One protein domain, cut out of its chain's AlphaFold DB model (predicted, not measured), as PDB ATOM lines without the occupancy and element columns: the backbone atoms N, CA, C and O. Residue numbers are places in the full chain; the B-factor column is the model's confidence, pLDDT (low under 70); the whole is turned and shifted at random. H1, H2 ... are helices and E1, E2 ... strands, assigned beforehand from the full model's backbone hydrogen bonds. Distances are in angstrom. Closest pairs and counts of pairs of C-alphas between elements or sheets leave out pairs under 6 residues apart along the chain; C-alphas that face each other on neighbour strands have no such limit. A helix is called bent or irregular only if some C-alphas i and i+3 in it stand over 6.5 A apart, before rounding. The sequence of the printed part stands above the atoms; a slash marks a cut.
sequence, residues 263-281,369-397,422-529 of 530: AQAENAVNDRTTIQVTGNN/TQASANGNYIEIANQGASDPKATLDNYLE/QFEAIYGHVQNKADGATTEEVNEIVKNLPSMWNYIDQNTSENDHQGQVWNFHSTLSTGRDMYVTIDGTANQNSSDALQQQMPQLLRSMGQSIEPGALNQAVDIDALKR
ATOM      1  N   ALA A 263     213.888  91.024 195.618       54.75
ATOM      2  CA  ALA A 263     214.439  89.784 196.160       54.75
ATOM      3  C   ALA A 263     214.137  89.593 197.658       54.75
ATOM      4  O   ALA A 263     213.971  88.463 198.097       54.75
ATOM      5  N   GLN A 264     214.039  90.661 198.456       54.84
ATOM      6  CA  GLN A 264     213.657  90.549 199.871       54.84
ATOM      7  C   GLN A 264     212.160  90.269 200.050       54.84
ATOM      8  O   GLN A 264     211.794  89.488 200.922       54.84
ATOM      9  N   ALA A 265     211.303  90.889 199.233       60.59
ATOM     10  CA  ALA A 265     209.862  90.641 199.249       60.59
ATOM     11  C   ALA A 265     209.529  89.221 198.767       60.59
ATOM     12  O   ALA A 265     208.819  88.481 199.444       60.59
ATOM     13  N   GLU A 266     210.106  88.839 197.629       68.38
ATOM     14  CA  GLU A 266     209.905  87.554 196.971       68.38
ATOM     15  C   GLU A 266     210.424  86.402 197.840       68.38
ATOM     16  O   GLU A 266     209.648  85.492 198.106       68.38
ATOM     17  N   ASN A 267     211.637  86.479 198.417       70.50
ATOM     18  CA  ASN A 267     212.112  85.445 199.350       70.50
ATOM     19  C   ASN A 267     211.208  85.320 200.590       70.50
ATOM     20  O   ASN A 267     210.856  84.208 200.968       70.50
ATOM     21  N   ALA A 268     210.783  86.432 201.202       68.38
ATOM     22  CA  ALA A 268     209.959  86.387 202.416       68.38
ATOM     23  C   ALA A 268     208.567  85.764 202.182       68.38
ATOM     24  O   ALA A 268     208.016  85.142 203.095       68.38
ATOM     25  N   VAL A 269     208.019  85.912 200.969       74.81
ATOM     26  CA  VAL A 269     206.803  85.224 200.506       74.81
ATOM     27  C   VAL A 269     207.101  83.770 200.142       74.81
ATOM     28  O   VAL A 269     206.393  82.871 200.586       74.81
ATOM     29  N   ASN A 270     208.171  83.514 199.392       81.19
ATOM     30  CA  ASN A 270     208.583  82.186 198.948       81.19
ATOM     31  C   ASN A 270     208.894  81.235 200.119       81.19
ATOM     32  O   ASN A 270     208.491  80.073 200.088       81.19
ATOM     33  N   ASP A 271     209.515  81.725 201.195       84.12
ATOM     34  CA  ASP A 271     209.725  80.988 202.451       84.12
ATOM     35  C   ASP A 271     208.412  80.444 203.051       84.12
ATOM     36  O   ASP A 271     208.424  79.432 203.753       84.12
ATOM     37  N   ARG A 272     207.274  81.077 202.735       84.19
ATOM     38  CA  ARG A 272     205.917  80.723 203.191       84.19
ATOM     39  C   ARG A 272     205.015  80.165 202.091       84.19
ATOM     40  O   ARG A 272     203.830  79.929 202.333       84.19
ATOM     41  N   THR A 273     205.579  79.930 200.911       91.19
ATOM     42  CA  THR A 273     204.918  79.262 199.791       91.19
ATOM     43  C   THR A 273     205.306  77.787 199.777       91.19
ATOM     44  O   THR A 273     206.493  77.446 199.803       91.19
ATOM     45  N   THR A 274     204.326  76.892 199.697       91.19
ATOM     46  CA  THR A 274     204.536  75.462 199.429       91.19
ATOM     47  C   THR A 274     203.802  75.063 198.157       91.19
ATOM     48  O   THR A 274     202.710  75.552 197.880       91.19
ATOM     49  N   ILE A 275     204.425  74.188 197.369       91.69
ATOM     50  CA  ILE A 275     203.923  73.716 196.074       91.69
ATOM     51  C   ILE A 275     203.902  72.189 196.135       91.69
ATOM     52  O   ILE A 275     204.840  71.586 196.651       91.69
ATOM     53  N   GLN A 276     202.836  71.563 195.643       90.44
ATOM     54  CA  GLN A 276     202.713  70.107 195.547       90.44
ATOM     55  C   GLN A 276     202.062  69.743 194.212       90.44
ATOM     56  O   GLN A 276     201.074  70.366 193.833       90.44
ATOM     57  N   VAL A 277     202.592  68.733 193.514       86.25
ATOM     58  CA  VAL A 277     202.027  68.239 192.246       86.25
ATOM     59  C   VAL A 277     201.704  66.755 192.386       86.25
ATOM     60  O   VAL A 277     202.591  65.924 192.583       86.25
ATOM     61  N   THR A 278     200.426  66.403 192.297       83.50
ATOM     62  CA  THR A 278     199.909  65.076 192.674       83.50
ATOM     63  C   THR A 278     199.109  64.423 191.544       83.50
ATOM     64  O   THR A 278     198.942  65.005 190.477       83.50
ATOM     65  N   GLY A 279     198.668  63.178 191.737       78.00
ATOM     66  CA  GLY A 279     198.029  62.385 190.682       78.00
ATOM     67  C   GLY A 279     199.023  61.765 189.692       78.00
ATOM     68  O   GLY A 279     200.243  61.891 189.827       78.00
ATOM     69  N   ASN A 280     198.490  61.060 188.694       68.25
ATOM     70  CA  ASN A 280     199.266  60.333 187.691       68.25
ATOM     71  C   ASN A 280     199.403  61.162 186.406       68.25
ATOM     72  O   ASN A 280     198.406  61.642 185.871       68.25
ATOM     73  N   ASN A 281     200.622  61.275 185.867       57.03
ATOM     74  CA  ASN A 281     200.824  61.882 184.549       57.03
ATOM     75  C   ASN A 281     200.096  61.041 183.486       57.03
ATOM     76  O   ASN A 281     200.347  59.840 183.366       57.03
ATOM     77  N   THR A 369     189.519  83.445 187.542       46.91
ATOM     78  CA  THR A 369     189.773  82.773 188.829       46.91
ATOM     79  C   THR A 369     188.522  82.866 189.702       46.91
ATOM     80  O   THR A 369     187.913  83.935 189.768       46.91
ATOM     81  N   GLN A 370     188.130  81.777 190.369       52.56
ATOM     82  CA  GLN A 370     186.920  81.731 191.201       52.56
ATOM     83  C   GLN A 370     187.159  80.931 192.495       52.56
ATOM     84  O   GLN A 370     187.971  80.009 192.540       52.56
ATOM     85  N   ALA A 371     186.445  81.274 193.569       50.72
ATOM     86  CA  ALA A 371     186.443  80.461 194.785       50.72
ATOM     87  C   ALA A 371     185.715  79.130 194.523       50.72
ATOM     88  O   ALA A 371     184.636  79.134 193.927       50.72
ATOM     89  N   SER A 372     186.282  78.001 194.963       46.25
ATOM     90  CA  SER A 372     185.710  76.684 194.665       46.25
ATOM     91  C   SER A 372     184.351  76.494 195.338       46.25
ATOM     92  O   SER A 372     184.213  76.665 196.553       46.25
ATOM     93  N   ALA A 373     183.347  76.070 194.567       43.81
ATOM     94  CA  ALA A 373     181.990  75.840 195.066       43.81
ATOM     95  C   ALA A 373     181.899  74.715 196.119       43.81
ATOM     96  O   ALA A 373     180.898  74.632 196.826       43.81
ATOM     97  N   ASN A 374     182.932  73.866 196.235       44.66
ATOM     98  CA  ASN A 374     182.980  72.722 197.154       44.66
ATOM     99  C   ASN A 374     184.147  72.765 198.170       44.66
ATOM    100  O   ASN A 374     184.433  71.761 198.819       44.66
ATOM    101  N   GLY A 375     184.748  73.942 198.389       57.72
ATOM    102  CA  GLY A 375     185.483  74.252 199.623       57.72
ATOM    103  C   GLY A 375     187.009  74.079 199.622       57.72
ATOM    104  O   GLY A 375     187.614  73.483 198.737       57.72
ATOM    105  N   ASN A 376     187.619  74.640 200.672       74.69
ATOM    106  CA  ASN A 376     189.051  74.697 201.017       74.69
ATOM    107  C   ASN A 376     190.040  75.320 200.009       74.69
ATOM    108  O   ASN A 376     191.068  75.818 200.467       74.69
ATOM    109  N   TYR A 377     189.750  75.350 198.706       82.25
ATOM    110  CA  TYR A 377     190.660  75.861 197.674       82.25
ATOM    111  C   TYR A 377     190.047  76.968 196.802       82.25
ATOM    112  O   TYR A 377     188.829  77.110 196.666       82.25
ATOM    113  N   ILE A 378     190.929  77.772 196.212       87.19
ATOM    114  CA  ILE A 378     190.639  78.776 195.187       87.19
ATOM    115  C   ILE A 378     191.059  78.179 193.841       87.19
ATOM    116  O   ILE A 378     192.228  77.832 193.667       87.19
ATOM    117  N   GLU A 379     190.126  78.066 192.899       82.81
ATOM    118  CA  GLU A 379     190.397  77.513 191.572       82.81
ATOM    119  C   GLU A 379     191.021  78.605 190.694       82.81
ATOM    120  O   GLU A 379     190.352  79.579 190.324       82.81
ATOM    121  N   ILE A 380     192.299  78.448 190.346       80.31
ATOM    122  CA  ILE A 380     192.950  79.292 189.340       80.31
ATOM    123  C   ILE A 380     192.933  78.572 187.998       80.31
ATOM    124  O   ILE A 380     193.226  77.380 187.901       80.31
ATOM    125  N   ALA A 381     192.604  79.301 186.938       75.44
ATOM    126  CA  ALA A 381     192.661  78.763 185.590       75.44
ATOM    127  C   ALA A 381     194.124  78.603 185.151       75.44
ATOM    128  O   ALA A 381     194.871  79.587 185.107       75.44
ATOM    129  N   ASN A 382     194.509  77.372 184.808       73.06
ATOM    130  CA  ASN A 382     195.835  77.077 184.288       73.06
ATOM    131  C   ASN A 382     196.101  77.897 183.012       73.06
ATOM    132  O   ASN A 382     195.274  77.927 182.100       73.06
ATOM    133  N   GLN A 383     197.255  78.556 182.950       70.81
ATOM    134  CA  GLN A 383     197.720  79.285 181.768       70.81
ATOM    135  C   GLN A 383     198.208  78.357 180.640       70.81
ATOM    136  O   GLN A 383     198.438  78.825 179.525       70.81
ATOM    137  N   GLY A 384     198.326  77.055 180.919       60.66
ATOM    138  CA  GLY A 384     198.650  76.011 179.950       60.66
ATOM    139  C   GLY A 384     200.146  75.861 179.689       60.66
ATOM    140  O   GLY A 384     200.959  76.695 180.094       60.66
ATOM    141  N   ALA A 385     200.491  74.766 179.007       66.00
ATOM    142  CA  ALA A 385     201.857  74.356 178.697       66.00
ATOM    143  C   ALA A 385     202.721  75.458 178.055       66.00
ATOM    144  O   ALA A 385     202.253  76.510 177.604       66.00
ATOM    145  N   SER A 386     204.031  75.215 178.002       59.72
ATOM    146  CA  SER A 386     204.922  76.120 177.283       59.72
ATOM    147  C   SER A 386     204.725  76.001 175.769       59.72
ATOM    148  O   SER A 386     204.800  74.896 175.233       59.72
ATOM    149  N   ASP A 387     204.525  77.130 175.083       53.66
ATOM    150  CA  ASP A 387     204.517  77.202 173.618       53.66
ATOM    151  C   ASP A 387     205.519  78.257 173.105       53.66
ATOM    152  O   ASP A 387     205.166  79.399 172.768       53.66
ATOM    153  N   PRO A 388     206.806  77.873 173.020       48.69
ATOM    154  CA  PRO A 388     207.844  78.682 172.395       48.69
ATOM    155  C   PRO A 388     207.568  79.012 170.927       48.69
ATOM    156  O   PRO A 388     208.035  80.042 170.436       48.69
ATOM    157  N   LYS A 389     206.839  78.144 170.208       48.25
ATOM    158  CA  LYS A 389     206.614  78.301 168.770       48.25
ATOM    159  C   LYS A 389     205.550  79.354 168.496       48.25
ATOM    160  O   LYS A 389     205.839  80.283 167.750       48.25
ATOM    161  N   ALA A 390     204.380  79.277 169.126       48.66
ATOM    162  CA  ALA A 390     203.371  80.327 169.012       48.66
ATOM    163  C   ALA A 390     203.920  81.679 169.495       48.66
ATOM    164  O   ALA A 390     203.660  82.705 168.869       48.66
ATOM    165  N   THR A 391     204.742  81.692 170.549       48.22
ATOM    166  CA  THR A 391     205.415  82.914 171.027       48.22
ATOM    167  C   THR A 391     206.349  83.520 169.968       48.22
ATOM    168  O   THR A 391     206.353  84.738 169.772       48.22
ATOM    169  N   LEU A 392     207.110  82.689 169.247       45.53
ATOM    170  CA  LEU A 392     207.993  83.125 168.162       45.53
ATOM    171  C   LEU A 392     207.225  83.533 166.891       45.53
ATOM    172  O   LEU A 392     207.560  84.543 166.277       45.53
ATOM    173  N   ASP A 393     206.189  82.787 166.508       46.88
ATOM    174  CA  ASP A 393     205.390  83.066 165.310       46.88
ATOM    175  C   ASP A 393     204.632  84.403 165.452       46.88
ATOM    176  O   ASP A 393     204.722  85.253 164.566       46.88
ATOM    177  N   ASN A 394     203.999  84.664 166.609       44.72
ATOM    178  CA  ASN A 394     203.346  85.953 166.904       44.72
ATOM    179  C   ASN A 394     204.327  87.143 166.825       44.72
ATOM    180  O   ASN A 394     203.966  88.230 166.362       44.72
ATOM    181  N   TYR A 395     205.579  86.957 167.262       45.44
ATOM    182  CA  TYR A 395     206.628  87.979 167.152       45.44
ATOM    183  C   TYR A 395     206.964  88.290 165.681       45.44
ATOM    184  O   TYR A 395     207.202  89.445 165.315       45.44
ATOM    185  N   LEU A 396     206.983  87.266 164.824       43.75
ATOM    186  CA  LEU A 396     207.302  87.402 163.404       43.75
ATOM    187  C   LEU A 396     206.156  88.067 162.623       43.75
ATOM    188  O   LEU A 396     206.413  89.024 161.893       43.75
ATOM    189  N   GLU A 397     204.906  87.642 162.827       40.28
ATOM    190  CA  GLU A 397     203.737  88.215 162.137       40.28
ATOM    191  C   GLU A 397     203.551  89.708 162.459       40.28
ATOM    192  O   GLU A 397     203.468  90.544 161.551       40.28
ATOM    193  N   GLN A 422     214.352  88.750 187.952       55.00
ATOM    194  CA  GLN A 422     213.136  88.554 188.747       55.00
ATOM    195  C   GLN A 422     212.413  87.245 188.385       55.00
ATOM    196  O   GLN A 422     211.977  86.519 189.274       55.00
ATOM    197  N   PHE A 423     212.337  86.922 187.090       59.00
ATOM    198  CA  PHE A 423     211.795  85.660 186.590       59.00
ATOM    199  C   PHE A 423     212.687  84.474 186.971       59.00
ATOM    200  O   PHE A 423     212.162  83.487 187.470       59.00
ATOM    201  N   GLU A 424     214.014  84.565 186.801       62.59
ATOM    202  CA  GLU A 424     214.922  83.446 187.117       62.59
ATOM    203  C   GLU A 424     214.845  83.060 188.609       62.59
ATOM    204  O   GLU A 424     214.904  81.878 188.948       62.59
ATOM    205  N   ALA A 425     214.662  84.045 189.501       63.19
ATOM    206  CA  ALA A 425     214.441  83.811 190.928       63.19
ATOM    207  C   ALA A 425     213.130  83.048 191.185       63.19
ATOM    208  O   ALA A 425     213.161  81.973 191.782       63.19
ATOM    209  N   ILE A 426     212.002  83.549 190.660       67.25
ATOM    210  CA  ILE A 426     210.689  82.885 190.757       67.25
ATOM    211  C   ILE A 426     210.763  81.459 190.189       67.25
ATOM    212  O   ILE A 426     210.298  80.511 190.819       67.25
ATOM    213  N   TYR A 427     211.384  81.291 189.019       71.94
ATOM    214  CA  TYR A 427     211.534  80.007 188.345       71.94
ATOM    215  C   TYR A 427     212.330  79.013 189.193       71.94
ATOM    216  O   TYR A 427     211.868  77.903 189.453       71.94
ATOM    217  N   GLY A 428     213.517  79.414 189.658       74.38
ATOM    218  CA  GLY A 428     214.359  78.579 190.512       74.38
ATOM    219  C   GLY A 428     213.671  78.228 191.831       74.38
ATOM    220  O   GLY A 428     213.804  77.109 192.322       74.38
ATOM    221  N   HIS A 429     212.886  79.140 192.400       83.69
ATOM    222  CA  HIS A 429     212.119  78.887 193.615       83.69
ATOM    223  C   HIS A 429     210.961  77.904 193.407       83.69
ATOM    224  O   HIS A 429     210.803  76.996 194.225       83.69
ATOM    225  N   VAL A 430     210.222  78.001 192.296       82.94
ATOM    226  CA  VAL A 430     209.224  76.988 191.916       82.94
ATOM    227  C   VAL A 430     209.894  75.634 191.691       82.94
ATOM    228  O   VAL A 430     209.472  74.648 192.291       82.94
ATOM    229  N   GLN A 431     210.977  75.579 190.910       84.81
ATOM    230  CA  GLN A 431     211.702  74.338 190.614       84.81
ATOM    231  C   GLN A 431     212.232  73.638 191.879       84.81
ATOM    232  O   GLN A 431     212.202  72.415 191.959       84.81
ATOM    233  N   ASN A 432     212.680  74.396 192.885       85.19
ATOM    234  CA  ASN A 432     213.158  73.848 194.160       85.19
ATOM    235  C   ASN A 432     212.033  73.425 195.130       85.19
ATOM    236  O   ASN A 432     212.320  72.763 196.127       85.19
ATOM    237  N   LYS A 433     210.774  73.825 194.890       87.75
ATOM    238  CA  LYS A 433     209.621  73.530 195.767       87.75
ATOM    239  C   LYS A 433     208.630  72.533 195.166       87.75
ATOM    240  O   LYS A 433     207.978  71.822 195.921       87.75
ATOM    241  N   ALA A 434     208.524  72.466 193.842       86.50
ATOM    242  CA  ALA A 434     207.661  71.540 193.115       86.50
ATOM    243  C   ALA A 434     208.311  70.146 192.991       86.50
ATOM    244  O   ALA A 434     208.636  69.692 191.895       86.50
ATOM    245  N   ASP A 435     208.542  69.471 194.122       81.50
ATOM    246  CA  ASP A 435     209.134  68.126 194.116       81.50
ATOM    247  C   ASP A 435     208.255  67.136 193.328       81.50
ATOM    248  O   ASP A 435     207.023  67.153 193.409       81.50
ATOM    249  N   GLY A 436     208.893  66.292 192.516       75.69
ATOM    250  CA  GLY A 436     208.215  65.393 191.581       75.69
ATOM    251  C   GLY A 436     207.495  66.069 190.400       75.69
ATOM    252  O   GLY A 436     206.678  65.406 189.754       75.69
ATOM    253  N   ALA A 437     207.751  67.348 190.104       80.06
ATOM    254  CA  ALA A 437     207.290  68.007 188.876       80.06
ATOM    255  C   ALA A 437     208.295  67.848 187.714       80.06
ATOM    256  O   ALA A 437     209.507  67.781 187.934       80.06
ATOM    257  N   THR A 438     207.812  67.808 186.470       78.88
ATOM    258  CA  THR A 438     208.661  67.922 185.267       78.88
ATOM    259  C   THR A 438     209.006  69.385 184.958       78.88
ATOM    260  O   THR A 438     208.442  70.308 185.545       78.88
ATOM    261  N   THR A 439     209.918  69.629 184.011       73.50
ATOM    262  CA  THR A 439     210.247  70.992 183.547       73.50
ATOM    263  C   THR A 439     209.015  71.708 182.989       73.50
ATOM    264  O   THR A 439     208.822  72.895 183.226       73.50
ATOM    265  N   GLU A 440     208.155  70.982 182.280       72.12
ATOM    266  CA  GLU A 440     206.926  71.485 181.664       72.12
ATOM    267  C   GLU A 440     205.885  71.843 182.734       72.12
ATOM    268  O   GLU A 440     205.235  72.882 182.649       72.12
ATOM    269  N   GLU A 441     205.785  71.038 183.793       76.44
ATOM    270  CA  GLU A 441     204.936  71.332 184.951       76.44
ATOM    271  C   GLU A 441     205.472  72.533 185.749       76.44
ATOM    272  O   GLU A 441     204.700  73.419 186.099       76.44
ATOM    273  N   VAL A 442     206.791  72.634 185.970       81.62
ATOM    274  CA  VAL A 442     207.436  73.823 186.567       81.62
ATOM    275  C   VAL A 442     207.145  75.080 185.741       81.62
ATOM    276  O   VAL A 442     206.790  76.112 186.310       81.62
ATOM    277  N   ASN A 443     207.232  74.988 184.411       75.69
ATOM    278  CA  ASN A 443     206.879  76.070 183.494       75.69
ATOM    279  C   ASN A 443     205.423  76.531 183.713       75.69
ATOM    280  O   ASN A 443     205.187  77.726 183.888       75.69
ATOM    281  N   GLU A 444     204.455  75.610 183.772       78.44
ATOM    282  CA  GLU A 444     203.045  75.937 184.044       78.44
ATOM    283  C   GLU A 444     202.822  76.556 185.429       78.44
ATOM    284  O   GLU A 444     202.122  77.561 185.555       78.44
ATOM    285  N   ILE A 445     203.455  76.017 186.474       82.06
ATOM    286  CA  ILE A 445     203.349  76.552 187.839       82.06
ATOM    287  C   ILE A 445     203.855  78.006 187.890       82.06
ATOM    288  O   ILE A 445     203.200  78.860 188.488       82.06
ATOM    289  N   VAL A 446     204.963  78.324 187.204       80.56
ATOM    290  CA  VAL A 446     205.471  79.704 187.074       80.56
ATOM    291  C   VAL A 446     204.481  80.599 186.320       80.56
ATOM    292  O   VAL A 446     204.212  81.711 186.779       80.56
ATOM    293  N   LYS A 447     203.882  80.128 185.214       81.06
ATOM    294  CA  LYS A 447     202.831  80.878 184.494       81.06
ATOM    295  C   LYS A 447     201.607  81.180 185.376       81.06
ATOM    296  O   LYS A 447     200.983  82.227 185.220       81.06
ATOM    297  N   ASN A 448     201.284  80.295 186.320       80.75
ATOM    298  CA  ASN A 448     200.102  80.395 187.182       80.75
ATOM    299  C   ASN A 448     200.263  81.344 188.393       80.75
ATOM    300  O   ASN A 448     199.257  81.843 188.906       80.75
ATOM    301  N   LEU A 449     201.490  81.646 188.841       82.12
ATOM    302  CA  LEU A 449     201.744  82.499 190.018       82.12
ATOM    303  C   LEU A 449     201.152  83.930 189.945       82.12
ATOM    304  O   LEU A 449     200.541  84.347 190.932       82.12
ATOM    305  N   PRO A 450     201.238  84.682 188.823       81.19
ATOM    306  CA  PRO A 450     200.620  86.007 188.708       81.19
ATOM    307  C   PRO A 450     199.117  86.015 189.006       81.19
ATOM    308  O   PRO A 450     198.621  86.933 189.655       81.19
ATOM    309  N   SER A 451     198.397  84.965 188.596       79.56
ATOM    310  CA  SER A 451     196.962  84.811 188.865       79.56
ATOM    311  C   SER A 451     196.677  84.659 190.364       79.56
ATOM    312  O   SER A 451     195.717  85.249 190.862       79.56
ATOM    313  N   MET A 452     197.537  83.939 191.099       83.00
ATOM    314  CA  MET A 452     197.444  83.805 192.559       83.00
ATOM    315  C   MET A 452     197.687  85.146 193.258       83.00
ATOM    316  O   MET A 452     196.885  85.556 194.093       83.00
ATOM    317  N   TRP A 453     198.764  85.859 192.912       80.62
ATOM    318  CA  TRP A 453     199.103  87.131 193.562       80.62
ATOM    319  C   TRP A 453     198.049  88.211 193.289       80.62
ATOM    320  O   TRP A 453     197.581  88.849 194.230       80.62
ATOM    321  N   ASN A 454     197.597  88.356 192.041       79.25
ATOM    322  CA  ASN A 454     196.490  89.243 191.670       79.25
ATOM    323  C   ASN A 454     195.199  88.921 192.453       79.25
ATOM    324  O   ASN A 454     194.529  89.829 192.947       79.25
ATOM    325  N   TYR A 455     194.871  87.635 192.644       83.62
ATOM    326  CA  TYR A 455     193.743  87.241 193.492       83.62
ATOM    327  C   TYR A 455     193.936  87.677 194.955       83.62
ATOM    328  O   TYR A 455     192.976  88.124 195.585       83.62
ATOM    329  N   ILE A 456     195.159  87.598 195.493       80.81
ATOM    330  CA  ILE A 456     195.455  88.044 196.862       80.81
ATOM    331  C   ILE A 456     195.280  89.562 197.005       80.81
ATOM    332  O   ILE A 456     194.644  89.971 197.973       80.81
ATOM    333  N   ASP A 457     195.749  90.407 196.074       77.19
ATOM    334  CA  ASP A 457     195.519  91.866 196.178       77.19
ATOM    335  C   ASP A 457     194.026  92.214 196.142       77.19
ATOM    336  O   ASP A 457     193.536  92.908 197.032       77.19
ATOM    337  N   GLN A 458     193.277  91.648 195.191       79.38
ATOM    338  CA  GLN A 458     191.836  91.897 195.063       79.38
ATOM    339  C   GLN A 458     191.021  91.466 196.296       79.38
ATOM    340  O   GLN A 458     189.930  91.992 196.518       79.38
ATOM    341  N   ASN A 459     191.540  90.538 197.107       81.69
ATOM    342  CA  ASN A 459     190.867  90.002 198.291       81.69
ATOM    343  C   ASN A 459     191.546  90.386 199.628       81.69
ATOM    344  O   ASN A 459     191.085  89.945 200.680       81.69
ATOM    345  N   THR A 460     192.593  91.225 199.625       73.19
ATOM    346  CA  THR A 460     193.280  91.696 200.847       73.19
ATOM    347  C   THR A 460     193.007  93.178 201.090       73.19
ATOM    348  O   THR A 460     193.326  94.035 200.269       73.19
ATOM    349  N   SER A 461     192.450  93.518 202.255       75.50
ATOM    350  CA  SER A 461     192.184  94.918 202.608       75.50
ATOM    351  C   SER A 461     193.473  95.699 202.884       75.50
ATOM    352  O   SER A 461     194.410  95.178 203.484       75.50
ATOM    353  N   GLU A 462     193.488  97.000 202.573       68.56
ATOM    354  CA  GLU A 462     194.584  97.913 202.953       68.56
ATOM    355  C   GLU A 462     194.810  97.981 204.474       68.56
ATOM    356  O   GLU A 462     195.893  98.324 204.941       68.56
ATOM    357  N   ASN A 463     193.771  97.651 205.247       69.62
ATOM    358  CA  ASN A 463     193.772  97.660 206.708       69.62
ATOM    359  C   ASN A 463     193.930  96.250 207.307       69.62
ATOM    360  O   ASN A 463     193.734  96.073 208.509       69.62
ATOM    361  N   ASP A 464     194.245  95.231 206.496       71.44
ATOM    362  CA  ASP A 464     194.539  93.900 207.022       71.44
ATOM    363  C   ASP A 464     195.947  93.859 207.634       71.44
ATOM    364  O   ASP A 464     196.962  94.146 206.988       71.44
ATOM    365  N   HIS A 465     195.994  93.516 208.918       73.62
ATOM    366  CA  HIS A 465     197.201  93.378 209.733       73.62
ATOM    367  C   HIS A 465     197.256  92.006 210.438       73.62
ATOM    368  O   HIS A 465     198.029  91.818 211.378       73.62
ATOM    369  N   GLN A 466     196.408  91.062 210.013       74.00
ATOM    370  CA  GLN A 466     196.339  89.690 210.519       74.00
ATOM    371  C   GLN A 466     196.643  88.681 209.408       74.00
ATOM    372  O   GLN A 466     197.428  87.764 209.642       74.00
ATOM    373  N   GLY A 467     196.110  88.889 208.202       82.62
ATOM    374  CA  GLY A 467     196.283  87.989 207.065       82.62
ATOM    375  C   GLY A 467     195.570  86.653 207.219       82.62
ATOM    376  O   GLY A 467     194.954  86.343 208.239       82.62
ATOM    377  N   GLN A 468     195.708  85.830 206.185       86.62
ATOM    378  CA  GLN A 468     195.175  84.475 206.137       86.62
ATOM    379  C   GLN A 468     196.081  83.559 205.311       86.62
ATOM    380  O   GLN A 468     196.963  84.021 204.585       86.62
ATOM    381  N   VAL A 469     195.857  82.251 205.433       89.88
ATOM    382  CA  VAL A 469     196.488  81.243 204.577       89.88
ATOM    383  C   VAL A 469     195.650  81.097 203.310       89.88
ATOM    384  O   VAL A 469     194.462  80.788 203.387       89.88
ATOM    385  N   TRP A 470     196.267  81.313 202.154       90.81
ATOM    386  CA  TRP A 470     195.641  81.133 200.847       90.81
ATOM    387  C   TRP A 470     195.990  79.746 200.314       90.81
ATOM    388  O   TRP A 470     197.158  79.365 200.340       90.81
ATOM    389  N   ASN A 471     194.999  79.003 199.822       91.00
ATOM    390  CA  ASN A 471     195.203  77.693 199.201       91.00
ATOM    391  C   ASN A 471     194.622  77.720 197.788       91.00
ATOM    392  O   ASN A 471     193.423  77.937 197.613       91.00
ATOM    393  N   PHE A 472     195.470  77.494 196.793       90.62
ATOM    394  CA  PHE A 472     195.122  77.487 195.378       90.62
ATOM    395  C   PHE A 472     195.185  76.072 194.816       90.62
ATOM    396  O   PHE A 472     196.009  75.262 195.246       90.62
ATOM    397  N   HIS A 473     194.335  75.806 193.830       91.56
ATOM    398  CA  HIS A 473     194.302  74.566 193.070       91.56
ATOM    399  C   HIS A 473     194.241  74.863 191.563       91.56
ATOM    400  O   HIS A 473     193.617  75.839 191.138       91.56
ATOM    401  N   SER A 474     194.911  74.031 190.763       85.94
ATOM    402  CA  SER A 474     194.766  73.988 189.306       85.94
ATOM    403  C   SER A 474     195.228  72.639 188.757       85.94
ATOM    404  O   SER A 474     196.217  72.089 189.241       85.94
ATOM    405  N   THR A 475     194.584  72.139 187.705       81.75
ATOM    406  CA  THR A 475     195.037  70.938 186.988       81.75
ATOM    407  C   THR A 475     195.988  71.332 185.849       81.75
ATOM    408  O   THR A 475     195.658  72.161 184.993       81.75
ATOM    409  N   LEU A 476     197.184  70.741 185.842       81.25
ATOM    410  CA  LEU A 476     198.235  70.957 184.843       81.25
ATOM    411  C   LEU A 476     197.913  70.238 183.520       81.25
ATOM    412  O   LEU A 476     197.131  69.284 183.503       81.25
ATOM    413  N   SER A 477     198.549  70.621 182.406       76.94
ATOM    414  CA  SER A 477     198.319  69.975 181.094       76.94
ATOM    415  C   SER A 477     198.719  68.489 181.071       76.94
ATOM    416  O   SER A 477     198.296  67.747 180.186       76.94
ATOM    417  N   THR A 478     199.499  68.029 182.055       74.19
ATOM    418  CA  THR A 478     199.828  66.611 182.291       74.19
ATOM    419  C   THR A 478     198.671  65.790 182.879       74.19
ATOM    420  O   THR A 478     198.783  64.566 182.999       74.19
ATOM    421  N   GLY A 479     197.562  66.438 183.258       71.12
ATOM    422  CA  GLY A 479     196.452  65.829 183.997       71.12
ATOM    423  C   GLY A 479     196.747  65.617 185.486       71.12
ATOM    424  O   GLY A 479     196.034  64.861 186.139       71.12
ATOM    425  N   ARG A 480     197.808  66.246 186.013       81.38
ATOM    426  CA  ARG A 480     198.177  66.233 187.434       81.38
ATOM    427  C   ARG A 480     197.700  67.494 188.140       81.38
ATOM    428  O   ARG A 480     197.720  68.577 187.563       81.38
ATOM    429  N   ASP A 481     197.325  67.353 189.404       85.56
ATOM    430  CA  ASP A 481     196.774  68.448 190.198       85.56
ATOM    431  C   ASP A 481     197.876  69.163 190.983       85.56
ATOM    432  O   ASP A 481     198.619  68.546 191.758       85.56
ATOM    433  N   MET A 482     197.978  70.473 190.765       90.94
ATOM    434  CA  MET A 482     198.874  71.391 191.456       90.94
ATOM    435  C   MET A 482     198.124  72.072 192.603       90.94
ATOM    436  O   MET A 482     197.136  72.778 192.390       90.94
ATOM    437  N   TYR A 483     198.668  71.940 193.810       89.88
ATOM    438  CA  TYR A 483     198.263  72.702 194.987       89.88
ATOM    439  C   TYR A 483     199.358  73.698 195.364       89.88
ATOM    440  O   TYR A 483     200.536  73.335 195.426       89.88
ATOM    441  N   VAL A 484     198.971  74.943 195.646       94.00
ATOM    442  CA  VAL A 484     199.886  75.975 196.158       94.00
ATOM    443  C   VAL A 484     199.285  76.628 197.392       94.00
ATOM    444  O   VAL A 484     198.217  77.237 197.322       94.00
ATOM    445  N   THR A 485     199.984  76.535 198.520       92.25
ATOM    446  CA  THR A 485     199.626  77.244 199.752       92.25
ATOM    447  C   THR A 485     200.565  78.427 199.941       92.25
ATOM    448  O   THR A 485     201.781  78.266 199.864       92.25
ATOM    449  N   ILE A 486     200.007  79.605 200.221       92.75
ATOM    450  CA  ILE A 486     200.744  80.830 200.550       92.75
ATOM    451  C   ILE A 486     200.254  81.316 201.917       92.75
ATOM    452  O   ILE A 486     199.129  81.806 202.052       92.75
ATOM    453  N   ASP A 487     201.081  81.174 202.952       87.69
ATOM    454  CA  ASP A 487     200.742  81.639 204.300       87.69
ATOM    455  C   ASP A 487     200.999  83.148 204.451       87.69
ATOM    456  O   ASP A 487     202.118  83.601 204.695       87.69
ATOM    457  N   GLY A 488     199.925  83.930 204.323       81.25
ATOM    458  CA  GLY A 488     199.947  85.383 204.435       81.25
ATOM    459  C   GLY A 488     199.812  85.942 205.849       81.25
ATOM    460  O   GLY A 488     199.687  87.157 205.997       81.25
ATOM    461  N   THR A 489     199.793  85.107 206.891       82.50
ATOM    462  CA  THR A 489     199.478  85.566 208.254       82.50
ATOM    463  C   THR A 489     200.594  86.423 208.874       82.50
ATOM    464  O   THR A 489     201.787  86.157 208.713       82.50
ATOM    465  N   ALA A 490     200.238  87.469 209.617       77.19
ATOM    466  CA  ALA A 490     201.195  88.390 210.229       77.19
ATOM    467  C   ALA A 490     201.909  87.755 211.441       77.19
ATOM    468  O   ALA A 490     201.332  87.614 212.522       77.19
ATOM    469  N   ASN A 491     203.197  87.424 211.307       76.31
ATOM    470  CA  ASN A 491     203.994  86.877 212.406       76.31
ATOM    471  C   ASN A 491     204.525  88.002 213.311       76.31
ATOM    472  O   ASN A 491     205.692  88.394 213.243       76.31
ATOM    473  N   GLN A 492     203.656  88.508 214.189       75.00
ATOM    474  CA  GLN A 492     203.952  89.610 215.119       75.00
ATOM    475  C   GLN A 492     205.082  89.308 216.127       75.00
ATOM    476  O   GLN A 492     205.607  90.234 216.741       75.00
ATOM    477  N   ASN A 493     205.478  88.039 216.290       76.19
ATOM    478  CA  ASN A 493     206.582  87.625 217.163       76.19
ATOM    479  C   ASN A 493     207.934  87.514 216.429       76.19
ATOM    480  O   ASN A 493     208.953  87.259 217.070       76.19
ATOM    481  N   SER A 494     207.963  87.683 215.101       72.31
ATOM    482  CA  SER A 494     209.202  87.654 214.318       72.31
ATOM    483  C   SER A 494     210.070  88.888 214.580       72.31
ATOM    484  O   SER A 494     209.559  89.993 214.767       72.31
ATOM    485  N   SER A 495     211.394  88.726 214.516       69.94
ATOM    486  CA  SER A 495     212.339  89.849 214.442       69.94
ATOM    487  C   SER A 495     212.440  90.466 213.041       69.94
ATOM    488  O   SER A 495     213.018  91.541 212.898       69.94
ATOM    489  N   ASP A 496     211.912  89.795 212.014       67.88
ATOM    490  CA  ASP A 496     211.813  90.331 210.657       67.88
ATOM    491  C   ASP A 496     210.485  91.076 210.460       67.88
ATOM    492  O   ASP A 496     209.398  90.520 210.630       67.88
ATOM    493  N   ALA A 497     210.583  92.345 210.065       66.44
ATOM    494  CA  ALA A 497     209.441  93.206 209.800       66.44
ATOM    495  C   ALA A 497     208.657  92.805 208.534       66.44
ATOM    496  O   ALA A 497     207.469  93.103 208.461       66.44
ATOM    497  N   LEU A 498     209.261  92.089 207.572       69.38
ATOM    498  CA  LEU A 498     208.520  91.522 206.434       69.38
ATOM    499  C   LEU A 498     207.584  90.404 206.896       69.38
ATOM    500  O   LEU A 498     206.414  90.385 206.528       69.38
ATOM    501  N   GLN A 499     208.054  89.543 207.799       72.00
ATOM    502  CA  GLN A 499     207.234  88.504 208.426       72.00
ATOM    503  C   GLN A 499     206.102  89.077 209.297       72.00
ATOM    504  O   GLN A 499     205.011  88.506 209.344       72.00
ATOM    505  N   GLN A 500     206.314  90.237 209.931       69.62
ATOM    506  CA  GLN A 500     205.254  90.989 210.619       69.62
ATOM    507  C   GLN A 500     204.238  91.631 209.652       69.62
ATOM    508  O   GLN A 500     203.090  91.835 210.034       69.62
ATOM    509  N   GLN A 501     204.644  91.966 208.420       67.44
ATOM    510  CA  GLN A 501     203.857  92.734 207.437       67.44
ATOM    511  C   GLN A 501     203.380  91.895 206.235       67.44
ATOM    512  O   GLN A 501     202.897  92.451 205.248       67.44
ATOM    513  N   MET A 502     203.452  90.563 206.336       73.50
ATOM    514  CA  MET A 502     203.137  89.613 205.261       73.50
ATOM    515  C   MET A 502     201.805  89.852 204.509       73.50
ATOM    516  O   MET A 502     201.824  89.738 203.284       73.50
ATOM    517  N   PRO A 503     200.681  90.263 205.148       74.38
ATOM    518  CA  PRO A 503     199.437  90.533 204.421       74.38
ATOM    519  C   PRO A 503     199.601  91.670 203.402       74.38
ATOM    520  O   PRO A 503     199.215  91.543 202.242       74.38
ATOM    521  N   GLN A 504     200.243  92.770 203.811       70.50
ATOM    522  CA  GLN A 504     200.482  93.924 202.941       70.50
ATOM    523  C   GLN A 504     201.632  93.679 201.954       70.50
ATOM    524  O   GLN A 504     201.623  94.247 200.864       70.50
ATOM    525  N   LEU A 505     202.587  92.805 202.292       71.06
ATOM    526  CA  LEU A 505     203.642  92.372 201.373       71.06
ATOM    527  C   LEU A 505     203.060  91.585 200.193       71.06
ATOM    528  O   LEU A 505     203.275  91.971 199.045       71.06
ATOM    529  N   LEU A 506     202.265  90.546 200.472       69.25
ATOM    530  CA  LEU A 506     201.571  89.757 199.451       69.25
ATOM    531  C   LEU A 506     200.642  90.618 198.604       69.25
ATOM    532  O   LEU A 506     200.679  90.537 197.378       69.25
ATOM    533  N   ARG A 507     199.871  91.498 199.253       72.75
ATOM    534  CA  ARG A 507     199.057  92.495 198.564       72.75
ATOM    535  C   ARG A 507     199.908  93.318 197.587       72.75
ATOM    536  O   ARG A 507     199.572  93.401 196.414       72.75
ATOM    537  N   SER A 508     201.051  93.854 198.024       64.38
ATOM    538  CA  SER A 508     201.942  94.643 197.158       64.38
ATOM    539  C   SER A 508     202.608  93.853 196.020       64.38
ATOM    540  O   SER A 508     202.978  94.458 195.019       64.38
ATOM    541  N   MET A 509     202.729  92.522 196.129       66.06
ATOM    542  CA  MET A 509     203.159  91.655 195.017       66.06
ATOM    543  C   MET A 509     202.024  91.353 194.028       66.06
ATOM    544  O   MET A 509     202.284  91.165 192.843       66.06
ATOM    545  N   GLY A 510     200.776  91.322 194.499       59.50
ATOM    546  CA  GLY A 510     199.588  91.207 193.652       59.50
ATOM    547  C   GLY A 510     199.172  92.504 192.963       59.50
ATOM    548  O   GLY A 510     198.479  92.456 191.948       59.50
ATOM    549  N   GLN A 511     199.590  93.657 193.492       60.34
ATOM    550  CA  GLN A 511     199.136  94.964 193.026       60.34
ATOM    551  C   GLN A 511     199.439  95.199 191.549       60.34
ATOM    552  O   GLN A 511     200.563  95.497 191.153       60.34
ATOM    553  N   SER A 512     198.367  95.155 190.755       51.44
ATOM    554  CA  SER A 512     198.363  95.399 189.310       51.44
ATOM    555  C   SER A 512     199.192  94.416 188.465       51.44
ATOM    556  O   SER A 512     199.456  94.712 187.302       51.44
ATOM    557  N   ILE A 513     199.566  93.239 188.989       58.38
ATOM    558  CA  ILE A 513     200.130  92.180 188.138       58.38
ATOM    559  C   ILE A 513     199.013  91.526 187.311       58.38
ATOM    560  O   ILE A 513     197.981  91.116 187.843       58.38
ATOM    561  N   GLU A 514     199.196  91.434 185.995       61.91
ATOM    562  CA  GLU A 514     198.205  90.804 185.117       61.91
ATOM    563  C   GLU A 514     198.320  89.262 185.173       61.91
ATOM    564  O   GLU A 514     199.433  88.723 185.189       61.91
ATOM    565  N   PRO A 515     197.197  88.512 185.184       65.81
ATOM    566  CA  PRO A 515     197.205  87.066 184.962       65.81
ATOM    567  C   PRO A 515     197.993  86.700 183.699       65.81
ATOM    568  O   PRO A 515     197.826  87.325 182.654       65.81
ATOM    569  N   GLY A 516     198.875  85.705 183.801       57.97
ATOM    570  CA  GLY A 516     199.733  85.291 182.691       57.97
ATOM    571  C   GLY A 516     200.905  86.232 182.361       57.97
ATOM    572  O   GLY A 516     201.579  86.016 181.356       57.97
ATOM    573  N   ALA A 517     201.221  87.235 183.196       58.19
ATOM    574  CA  ALA A 517     202.344  88.162 182.968       58.19
ATOM    575  C   ALA A 517     203.730  87.492 182.805       58.19
ATOM    576  O   ALA A 517     204.650  88.115 182.279       58.19
ATOM    577  N   LEU A 518     203.890  86.231 183.229       63.69
ATOM    578  CA  LEU A 518     205.122  85.450 183.053       63.69
ATOM    579  C   LEU A 518     205.089  84.498 181.843       63.69
ATOM    580  O   LEU A 518     206.112  83.886 181.550       63.69
ATOM    581  N   ASN A 519     203.973  84.385 181.109       61.66
ATOM    582  CA  ASN A 519     203.801  83.404 180.026       61.66
ATOM    583  C   ASN A 519     204.903  83.523 178.966       61.66
ATOM    584  O   ASN A 519     205.639  82.569 178.726       61.66
ATOM    585  N   GLN A 520     205.093  84.730 178.425       54.03
ATOM    586  CA  GLN A 520     206.125  85.010 177.426       54.03
ATOM    587  C   GLN A 520     207.551  84.798 177.969       54.03
ATOM    588  O   GLN A 520     208.433  84.391 177.218       54.03
ATOM    589  N   ALA A 521     207.791  85.040 179.263       53.72
ATOM    590  CA  ALA A 521     209.097  84.811 179.883       53.72
ATOM    591  C   ALA A 521     209.408  83.310 180.012       53.72
ATOM    592  O   ALA A 521     210.510  82.895 179.656       53.72
ATOM    593  N   VAL A 522     208.420  82.498 180.420       55.44
ATOM    594  CA  VAL A 522     208.495  81.026 180.423       55.44
ATOM    595  C   VAL A 522     208.746  80.489 179.015       55.44
ATOM    596  O   VAL A 522     209.644  79.677 178.821       55.44
ATOM    597  N   ASP A 523     208.000  80.963 178.017       51.19
ATOM    598  CA  ASP A 523     208.089  80.442 176.649       51.19
ATOM    599  C   ASP A 523     209.409  80.834 175.953       51.19
ATOM    600  O   ASP A 523     209.978  80.047 175.195       51.19
ATOM    601  N   ILE A 524     209.967  82.006 176.279       51.66
ATOM    602  CA  ILE A 524     211.311  82.430 175.849       51.66
ATOM    603  C   ILE A 524     212.425  81.702 176.621       51.66
ATOM    604  O   ILE A 524     213.514  81.513 176.081       51.66
ATOM    605  N   ASP A 525     212.211  81.312 177.877       52.56
ATOM    606  CA  ASP A 525     213.160  80.502 178.646       52.56
ATOM    607  C   ASP A 525     213.199  79.045 178.160       52.56
ATOM    608  O   ASP A 525     214.280  78.525 177.883       52.56
ATOM    609  N   ALA A 526     212.041  78.428 177.920       49.81
ATOM    610  CA  ALA A 526     211.946  77.118 177.287       49.81
ATOM    611  C   ALA A 526     212.663  77.091 175.920       49.81
ATOM    612  O   ALA A 526     213.458  76.184 175.674       49.81
ATOM    613  N   LEU A 527     212.506  78.137 175.093       51.06
ATOM    614  CA  LEU A 527     213.221  78.291 173.813       51.06
ATOM    615  C   LEU A 527     214.756  78.379 173.942       51.06
ATOM    616  O   LEU A 527     215.470  78.124 172.977       51.06
ATOM    617  N   LYS A 528     215.287  78.782 175.105       46.56
ATOM    618  CA  LYS A 528     216.741  78.816 175.378       46.56
ATOM    619  C   LYS A 528     217.278  77.475 175.887       46.56
ATOM    620  O   LYS A 528     218.497  77.323 175.980       46.56
ATOM    621  N   ARG A 529     216.393  76.558 176.293       46.81
ATOM    622  CA  ARG A 529     216.722  75.268 176.923       46.81
ATOM    623  C   ARG A 529     216.535  74.074 175.979       46.81
ATOM    624  O   ARG A 529     217.123  73.029 176.246       46.81
TER     625      ARG A 529
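AT A GLANCE: This is residues 263 to 281, 369 to 397 and 422 to 529 of the 530 residues of an uncharacterized protein of Companilactobacillus salsicarnum (UniProt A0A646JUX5). A small sheet of three strands is covered on one face by the bent helix H4, with H3 packed on its first arm and H6 on its second, and H1 packed on H3 and H6 at the sheet's margin; the other face is bare of named helices. H2 and H7 make one end of the longest axis, and the loop before H5 makes the other. The printed part has 156 residues, with named elements in the order H1 E1 H2 H3 H4 E2 E3 H5 H6 H7; the class is mixed, helices and strands, and the sheet is antiparallel in the order E1, E3, E2. The whole is compact, with a radius of gyration of the C-alphas of 15.9 A, and only just elongated, spanning 50 by 33 by 26 A.

IN THESE COORDINATES: H1, residues 263 to 270, begins at C-alpha 263 (214.439, 89.784, 196.160). E1 is residues 273 to 278, 16.6 A; H2 is 388 to 397, 14.6 A; H3 is 422 to 433, 17.0 A. H4, residues 439 to 459, was assigned as one helix by its hydrogen bonds but is bent: C-alphas 447 and 450 are 7.0 A apart. Its arms are H4a, 439 to 447, and H4b, 450 to 459, at a shallow tilt of 31 degrees. E2 is 469 to 475, 20.4 A; E3 is 481 to 487, 19.7 A. H5 is 497 to 500, H6 is 502 to 510, and H7, 519 to 529, 15.6 A, ends at C-alpha 529 (216.722, 75.268, 176.923).

HOW THE PARTS SIT: E3 is the inner strand; N 276 and O 483 of E1 and E3 are 2.9 A apart, within hydrogen-bond range. E2 and E3 form a hairpin, with N 472 and O 484 at 2.8 A. H4a and H4b are on the same face, at heights of 10.1 A and 10.2 A over the sheet. H4b touches H6 at a steep tilt of 57 degrees, opposite ways, the closest C-alphas being those of Trp 453 and Gly 510, 4.1 A. H3, with residues 426 to 431 alone, touches H4a; the C-alphas of Gln 431 and Val 442, the closest, are 5.9 A apart. H1 touches H3, H6 and, only just, with 3 pairs of C-alphas within 8 A, H5; the closest C-alphas of H1 and H3, Asn 270 and His 429, are 7.2 A apart. H7 touches H4a, closest at the C-alphas of Lys 447 and Asn 519, 5.2 A, and H2, closest at those of Pro 388 and Asp 523, 4.6 A. H2 and H4a are apart. Every O i to N i+4 pair is within range in H1, H2, H3, H4a, H4b, H6 and H7; H5 is too short for one.

THE WHOLE: The C-alphas of Glu 397 and Asn 493, the two farthest apart, are 55.1 A apart. Residues 282 to 368 and 398 to 421 are not printed, with gaps of 24.0 A and 28.2 A between C-alphas. Of the links that are printed whole, none is long. Mean pLDDT of the printed part is 71.0; 64 residues are under 70, among them 384 to 397 and 508 to 529.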